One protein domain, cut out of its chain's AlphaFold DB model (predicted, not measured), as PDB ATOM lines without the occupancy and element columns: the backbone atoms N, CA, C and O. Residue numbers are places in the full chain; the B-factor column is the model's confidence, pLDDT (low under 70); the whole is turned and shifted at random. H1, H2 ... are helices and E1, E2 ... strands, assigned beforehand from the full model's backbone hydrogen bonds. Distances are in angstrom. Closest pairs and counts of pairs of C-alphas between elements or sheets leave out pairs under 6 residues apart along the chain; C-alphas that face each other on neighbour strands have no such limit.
ATOM      1  N   TRP A  17     125.190 154.012 136.192       88.38
ATOM      2  CA  TRP A  17     124.485 155.291 136.279       88.38
ATOM      3  C   TRP A  17     125.140 156.341 135.387       88.38
ATOM      4  O   TRP A  17     126.333 156.598 135.507       88.38
ATOM      5  N   ILE A  18     124.342 156.990 134.544       86.50
ATOM      6  CA  ILE A  18     124.745 158.137 133.730       86.50
ATOM      7  C   ILE A  18     124.096 159.375 134.339       86.50
ATOM      8  O   ILE A  18     122.871 159.462 134.430       86.50
ATOM      9  N   THR A  19     124.912 160.320 134.786       85.69
ATOM     10  CA  THR A  19     124.434 161.602 135.308       85.69
ATOM     11  C   THR A  19     124.367 162.590 134.153       85.69
ATOM     12  O   THR A  19     125.380 162.837 133.503       85.69
ATOM     13  N   LEU A  20     123.181 163.132 133.883       80.75
ATOM     14  CA  LEU A  20     122.991 164.187 132.895       80.75
ATOM     15  C   LEU A  20     123.079 165.526 133.623       80.75
ATOM     16  O   LEU A  20     122.215 165.846 134.445       80.75
ATOM     17  N   ASP A  21     124.140 166.283 133.349       69.75
ATOM     18  CA  ASP A  21     124.264 167.653 133.838       69.75
ATOM     19  C   ASP A  21     123.425 168.563 132.939       69.75
ATOM     20  O   ASP A  21     123.869 169.041 131.898       69.75
ATOM     21  N   VAL A  22     122.152 168.719 133.297       62.34
ATOM     22  CA  VAL A  22     121.291 169.716 132.667       62.34
ATOM     23  C   VAL A  22     121.639 171.042 133.324       62.34
ATOM     24  O   VAL A  22     121.355 171.251 134.506       62.34
ATOM     25  N   ARG A  31     115.034 172.354 124.594       68.75
ATOM     26  CA  ARG A  31     116.295 171.734 124.173       68.75
ATOM     27  C   ARG A  31     116.829 170.699 125.157       68.75
ATOM     28  O   ARG A  31     117.226 169.627 124.721       68.75
ATOM     29  N   ASP A  32     116.805 170.954 126.463       68.94
ATOM     30  CA  ASP A  32     117.351 169.996 127.436       68.94
ATOM     31  C   ASP A  32     116.527 168.701 127.485       68.94
ATOM     32  O   ASP A  32     117.065 167.598 127.624       68.94
ATOM     33  N   SER A  33     115.210 168.823 127.295       75.00
ATOM     34  CA  SER A  33     114.314 167.670 127.178       75.00
ATOM     35  C   SER A  33     114.521 166.891 125.875       75.00
ATOM     36  O   SER A  33     114.486 165.660 125.887       75.00
ATOM     37  N   GLU A  34     114.814 167.587 124.772       82.81
ATOM     38  CA  GLU A  34     115.140 166.982 123.476       82.81
ATOM     39  C   GLU A  34     116.469 166.220 123.542       82.81
ATOM     40  O   GLU A  34     116.529 165.062 123.134       82.81
ATOM     41  N   VAL A  35     117.510 166.812 124.141       82.31
ATOM     42  CA  VAL A  35     118.823 166.169 124.323       82.31
ATOM     43  C   VAL A  35     118.695 164.908 125.171       82.31
ATOM     44  O   VAL A  35     119.215 163.854 124.808       82.31
ATOM     45  N   LYS A  36     117.960 164.976 126.284       84.19
ATOM     46  CA  LYS A  36     117.675 163.800 127.113       84.19
ATOM     47  C   LYS A  36     116.997 162.696 126.303       84.19
ATOM     48  O   LYS A  36     117.397 161.537 126.419       84.19
ATOM     49  N   ASN A  37     115.958 163.030 125.542       87.50
ATOM     50  CA  ASN A  37     115.217 162.043 124.760       87.50
ATOM     51  C   ASN A  37     116.104 161.420 123.682       87.50
ATOM     52  O   ASN A  37     116.138 160.198 123.584       87.50
ATOM     53  N   ALA A  38     116.909 162.225 122.986       91.00
ATOM     54  CA  ALA A  38     117.882 161.740 122.013       91.00
ATOM     55  C   ALA A  38     118.894 160.767 122.644       91.00
ATOM     56  O   ALA A  38     119.196 159.727 122.066       91.00
ATOM     57  N   ILE A  39     119.377 161.048 123.860       90.06
ATOM     58  CA  ILE A  39     120.256 160.125 124.595       90.06
ATOM     59  C   ILE A  39     119.522 158.820 124.925       90.06
ATOM     60  O   ILE A  39     120.080 157.740 124.747       90.06
ATOM     61  N   ILE A  40     118.280 158.887 125.408       90.75
ATOM     62  CA  ILE A  40     117.497 157.689 125.741       90.75
ATOM     63  C   ILE A  40     117.240 156.841 124.491       90.75
ATOM     64  O   ILE A  40     117.397 155.621 124.549       90.75
ATOM     65  N   GLU A  41     116.872 157.469 123.376       94.19
ATOM     66  CA  GLU A  41     116.651 156.801 122.093       94.19
ATOM     67  C   GLU A  41     117.931 156.166 121.565       94.19
ATOM     68  O   GLU A  41     117.909 154.995 121.206       94.19
ATOM     69  N   LEU A  42     119.064 156.869 121.607       93.88
ATOM     70  CA  LEU A  42     120.363 156.313 121.228       93.88
ATOM     71  C   LEU A  42     120.693 155.063 122.056       93.88
ATOM     72  O   LEU A  42     121.046 154.017 121.515       93.88
ATOM     73  N   LEU A  43     120.563 155.149 123.382       92.88
ATOM     74  CA  LEU A  43     120.886 154.026 124.260       92.88
ATOM     75  C   LEU A  43     119.954 152.829 124.014       92.88
ATOM     76  O   LEU A  43     120.421 151.694 124.001       92.88
ATOM     77  N   ARG A  44     118.654 153.057 123.814       93.25
ATOM     78  CA  ARG A  44     117.670 151.977 123.637       93.25
ATOM     79  C   ARG A  44     117.653 151.405 122.225       93.25
ATOM     80  O   ARG A  44     117.699 150.190 122.075       93.25
ATOM     81  N   ASN A  45     117.579 152.259 121.211       92.50
ATOM     82  CA  ASN A  45     117.318 151.855 119.833       92.50
ATOM     83  C   ASN A  45     118.610 151.451 119.122       92.50
ATOM     84  O   ASN A  45     118.668 150.380 118.529       92.50
ATOM     85  N   GLU A  46     119.662 152.267 119.236       90.75
ATOM     86  CA  GLU A  46     120.928 152.016 118.534       90.75
ATOM     87  C   GLU A  46     121.821 151.039 119.302       90.75
ATOM     88  O   GLU A  46     122.462 150.162 118.722       90.75
ATOM     89  N   LEU A  47     121.872 151.169 120.632       89.69
ATOM     90  CA  LEU A  47     122.719 150.310 121.464       89.69
ATOM     91  C   LEU A  47     121.973 149.111 122.060       89.69
ATOM     92  O   LEU A  47     122.621 148.212 122.592       89.69
ATOM     93  N   GLY A  48     120.641 149.051 121.977       90.56
ATOM     94  CA  GLY A  48     119.870 147.943 122.550       90.56
ATOM     95  C   GLY A  48     119.979 147.846 124.077       90.56
ATOM     96  O   GLY A  48     119.824 146.760 124.637       90.56
ATOM     97  N   LEU A  49     120.307 148.945 124.762       93.38
ATOM     98  CA  LEU A  49     120.488 148.973 126.208       93.38
ATOM     99  C   LEU A  49     119.158 149.194 126.924       93.38
ATOM    100  O   LEU A  49     118.317 149.999 126.527       93.38
ATOM    101  N   GLU A  50     119.004 148.530 128.065       92.94
ATOM    102  CA  GLU A  50     117.852 148.737 128.932       92.94
ATOM    103  C   GLU A  50     118.118 149.903 129.892       92.94
ATOM    104  O   GLU A  50     118.970 149.804 130.780       92.94
ATOM    105  N   VAL A  51     117.375 151.001 129.713       91.06
ATOM    106  CA  VAL A  51     117.579 152.271 130.432       91.06
ATOM    107  C   VAL A  51     116.336 152.678 131.220       91.06
ATOM    108  O   VAL A  51     115.244 152.772 130.656       91.06
ATOM    109  N   LEU A  52     116.514 152.999 132.501       89.06
ATOM    110  CA  LEU A  52     115.506 153.579 133.390       89.06
ATOM    111  C   LEU A  52     115.854 155.042 133.697       89.06
ATOM    112  O   LEU A  52     117.016 155.375 133.915       89.06
ATOM    113  N   VAL A  53     114.852 155.918 133.733       82.94
ATOM    114  CA  VAL A  53     115.037 157.340 134.058       82.94
ATOM    115  C   VAL A  53     114.773 157.543 135.548       82.94
ATOM    116  O   VAL A  53     113.678 157.256 136.017       82.94
ATOM    117  N   ALA A  54     115.756 158.057 136.285       74.75
ATOM    118  CA  ALA A  54     115.613 158.442 137.684       74.75
ATOM    119  C   ALA A  54     115.559 159.974 137.796       74.75
ATOM    120  O   ALA A  54     116.515 160.677 137.446       74.75
ATOM    121  N   VAL A  55     114.422 160.487 138.268       60.34
ATOM    122  CA  VAL A  55     114.202 161.919 138.509       60.34
ATOM    123  C   VAL A  55     114.531 162.236 139.976       60.34
ATOM    124  O   VAL A  55     114.070 161.513 140.863       60.34
ATOM    125  N   PRO A  56     115.318 163.286 140.272       52.66
ATOM    126  CA  PRO A  56     115.629 163.659 141.650       52.66
ATOM    127  C   PRO A  56     114.360 164.123 142.373       52.66
ATOM    128  O   PRO A  56     113.707 165.064 141.933       52.66
ATOM    129  N   GLY A  57     114.009 163.443 143.467       52.09
ATOM    130  CA  GLY A  57     112.788 163.691 144.250       52.09
ATOM    131  C   GLY A  57     112.092 162.413 144.724       52.09
ATOM    132  O   GLY A  57     111.328 162.457 145.679       52.09
ATOM    133  N   HIS A  58     112.411 161.272 144.111       45.81
ATOM    134  CA  HIS A  58     111.939 159.950 144.520       45.81
ATOM    135  C   HIS A  58     113.151 159.084 144.876       45.81
ATOM    136  O   HIS A  58     113.625 158.273 144.084       45.81
ATOM    137  N   VAL A  96     119.341 169.273 140.818       55.25
ATOM    138  CA  VAL A  96     118.533 168.216 140.229       55.25
ATOM    139  C   VAL A  96     119.225 167.616 138.991       55.25
ATOM    140  O   VAL A  96     118.825 167.862 137.861       55.25
ATOM    141  N   THR A  97     120.284 166.824 139.170       62.66
ATOM    142  CA  THR A  97     120.913 166.098 138.065       62.66
ATOM    143  C   THR A  97     120.052 164.893 137.767       62.66
ATOM    144  O   THR A  97     119.958 163.966 138.578       62.66
ATOM    145  N   GLN A  98     119.399 164.904 136.617       75.62
ATOM    146  CA  GLN A  98     118.655 163.750 136.166       75.62
ATOM    147  C   GLN A  98     119.621 162.595 135.891       75.62
ATOM    148  O   GLN A  98     120.674 162.786 135.282       75.62
ATOM    149  N   ARG A  99     119.273 161.384 136.329       84.44
ATOM    150  CA  ARG A  99     120.132 160.211 136.146       84.44
ATOM    151  C   ARG A  99     119.441 159.185 135.267       84.44
ATOM    152  O   ARG A  99     118.226 159.006 135.329       84.44
ATOM    153  N   LEU A 100     120.223 158.500 134.451       88.31
ATOM    154  CA  LEU A 100     119.799 157.320 133.717       88.31
ATOM    155  C   LEU A 100     120.470 156.105 134.347       88.31
ATOM    156  O   LEU A 100     121.672 156.120 134.608       88.31
ATOM    157  N   LYS A 101     119.696 155.059 134.601       90.38
ATOM    158  CA  LYS A 101     120.170 153.775 135.107       90.38
ATOM    159  C   LYS A 101     120.158 152.771 133.963       90.38
ATOM    160  O   LYS A 101     119.094 152.445 133.448       90.38
ATOM    161  N   VAL A 102     121.325 152.278 133.581       90.94
ATOM    162  CA  VAL A 102     121.502 151.240 132.564       90.94
ATOM    163  C   VAL A 102     121.648 149.896 133.262       90.94
ATOM    164  O   VAL A 102     122.503 149.743 134.138       90.94
ATOM    165  N   ARG A 103     120.825 148.912 132.888       91.94
ATOM    166  CA  ARG A 103     120.891 147.586 133.513       91.94
ATOM    167  C   ARG A 103     122.184 146.864 133.149       91.94
ATOM    168  O   ARG A 103     122.588 146.816 131.989       91.94
ATOM    169  N   ARG A 104     122.792 146.205 134.134       90.06
ATOM    170  CA  ARG A 104     124.029 145.436 133.961       90.06
ATOM    171  C   ARG A 104     123.919 144.365 132.882       90.06
ATOM    172  O   ARG A 104     124.868 144.180 132.130       90.06
ATOM    173  N   LYS A 105     122.795 143.639 132.827       91.06
ATOM    174  CA  LYS A 105     122.606 142.530 131.877       91.06
ATOM    175  C   LYS A 105     122.692 143.013 130.428       91.06
ATOM    176  O   LYS A 105     123.529 142.517 129.684       91.06
ATOM    177  N   SER A 106     121.911 144.037 130.080       91.94
ATOM    178  CA  SER A 106     121.905 144.603 128.725       91.94
ATOM    179  C   SER A 106     123.250 145.233 128.360       91.94
ATOM    180  O   SER A 106     123.753 145.021 127.259       91.94
ATOM    181  N   LEU A 107     123.901 145.919 129.305       90.94
ATOM    182  CA  LEU A 107     125.250 146.450 129.100       90.94
ATOM    183  C   LEU A 107     126.283 145.342 128.860       90.94
ATOM    184  O   LEU A 107     127.130 145.462 127.977       90.94
ATOM    185  N   HIS A 108     126.222 144.261 129.636       88.38
ATOM    186  CA  HIS A 108     127.129 143.130 129.487       88.38
ATOM    187  C   HIS A 108     126.965 142.462 128.121       88.38
ATOM    188  O   HIS A 108     127.954 142.262 127.422       88.38
ATOM    189  N   GLU A 109     125.729 142.176 127.714       89.69
ATOM    190  CA  GLU A 109     125.420 141.606 126.400       89.69
ATOM    191  C   GLU A 109     125.922 142.507 125.265       89.69
ATOM    192  O   GLU A 109     126.578 142.030 124.337       89.69
ATOM    193  N   TRP A 110     125.698 143.820 125.364       90.12
ATOM    194  CA  TRP A 110     126.191 144.785 124.382       90.12
ATOM    195  C   TRP A 110     127.725 144.800 124.281       90.12
ATOM    196  O   TRP A 110     128.275 144.745 123.177       90.12
ATOM    197  N   LEU A 111     128.432 144.809 125.416       86.06
ATOM    198  CA  LEU A 111     129.898 144.761 125.446       86.06
ATOM    199  C   LEU A 111     130.434 143.471 124.813       86.06
ATOM    200  O   LEU A 111     131.384 143.519 124.030       86.06
ATOM    201  N   GLN A 112     129.805 142.326 125.092       85.25
ATOM    202  CA  GLN A 112     130.206 141.040 124.515       85.25
ATOM    203  C   GLN A 112     130.000 140.993 122.992       85.25
ATOM    204  O   GLN A 112     130.874 140.497 122.276       85.25
ATOM    205  N   ARG A 113     128.910 141.574 122.465       81.25
ATOM    206  CA  ARG A 113     128.676 141.674 121.007       81.25
ATOM    207  C   ARG A 113     129.813 142.402 120.285       81.25
ATOM    208  O   ARG A 113     130.188 142.016 119.182       81.25
ATOM    209  N   ARG A 114     130.388 143.431 120.911       67.62
ATOM    210  CA  ARG A 114     131.481 144.236 120.335       67.62
ATOM    211  C   ARG A 114     132.821 143.499 120.357       67.62
ATOM    212  O   ARG A 114     133.565 143.577 119.385       67.62
ATOM    213  N   VAL A 115     133.109 142.732 121.410       61.41
ATOM    214  CA  VAL A 115     134.348 141.931 121.502       61.41
ATOM    215  C   VAL A 115     134.410 140.867 120.401       61.41
ATOM    216  O   VAL A 115     135.479 140.638 119.838       61.41
ATOM    217  N   GLY A 116     133.273 140.260 120.047       58.22
ATOM    218  CA  GLY A 116     133.193 139.300 118.942       58.22
ATOM    219  C   GLY A 116     133.428 139.915 117.555       58.22
ATOM    220  O   GLY A 116     133.959 139.239 116.681       58.22
ATOM    221  N   ALA A 117     133.078 141.191 117.360       57.88
ATOM    222  CA  ALA A 117     133.288 141.907 116.099       57.88
ATOM    223  C   ALA A 117     134.734 142.402 115.910       57.88
ATOM    224  O   ALA A 117     135.193 142.508 114.782       57.88
ATOM    225  N   ILE A 118     135.452 142.691 117.001       54.78
ATOM    226  CA  ILE A 118     136.841 143.193 116.973       54.78
ATOM    227  C   ILE A 118     137.868 142.056 116.789       54.78
ATOM    228  O   ILE A 118     139.010 142.306 116.423       54.78
ATOM    229  N   ARG A 119     137.486 140.801 117.061       52.12
ATOM    230  CA  ARG A 119     138.378 139.625 116.994       52.12
ATOM    231  C   ARG A 119     138.306 138.835 115.675       52.12
ATOM    232  O   ARG A 119     138.805 137.712 115.637       52.12
ATOM    233  N   ARG A 120     137.682 139.379 114.629       42.91
ATOM    234  CA  ARG A 120     137.767 138.859 113.253       42.91
ATOM    235  C   ARG A 120     138.610 139.797 112.413       42.91
ATOM    236  O   ARG A 120     139.319 139.264 111.536       42.91
TER     237      ARG A 120
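Overview. This is residues 17 to 22, 31 to 58 and 96 to 120 of the 120 residues of an uncharacterized protein of Populus davidiana (UniProt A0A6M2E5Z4). A small sheet of three strands has helix H1 over one face, while helix H2 leads away from the sheet's end, and residues 112 to 120, of which 112 to 118 belong to H2, stick out. The 59 printed residues include, in order, E1, H1, E2, E3 and H2; the antiparallel sheet runs E1, E3, E2, and the class is mixed. The whole is loose, radius of gyration of the C-alphas 13.5 A, spanning 45 by 23 by 16 A.

Arrangement. Inner strand E3, residues 98 to 102, is antiparallel to E1, residues 17 to 20, and E2, residues 51 to 54; N 18 and O 100, and N 52 and O 101, are 2.8 A apart. H1, residues 31 to 46, is over E3 at a height over the sheet of 10.1 A, making two layers, helix on sheet. H2, residues 104 to 118, is apart from H1. Every O i to N i+4 pair is within hydrogen-bond range in H1, 10 of 11 in H2.

Along the chain. H1 measures 21.0 A, H2 21.4 A. E1 begins at C-alpha 17 (124.485, 155.291, 136.279); H2 ends at C-alpha 118 (136.841, 143.193, 116.973).

Size, cuts and confidence. Residues 23 to 30 and 59 to 95 are cut out and not printed; C-alphas 22 and 31 are 10.1 A apart across the first cut, C-alphas 58 and 96 11.4 A across the second. Residues 114 to 120 are among those under pLDDT 70.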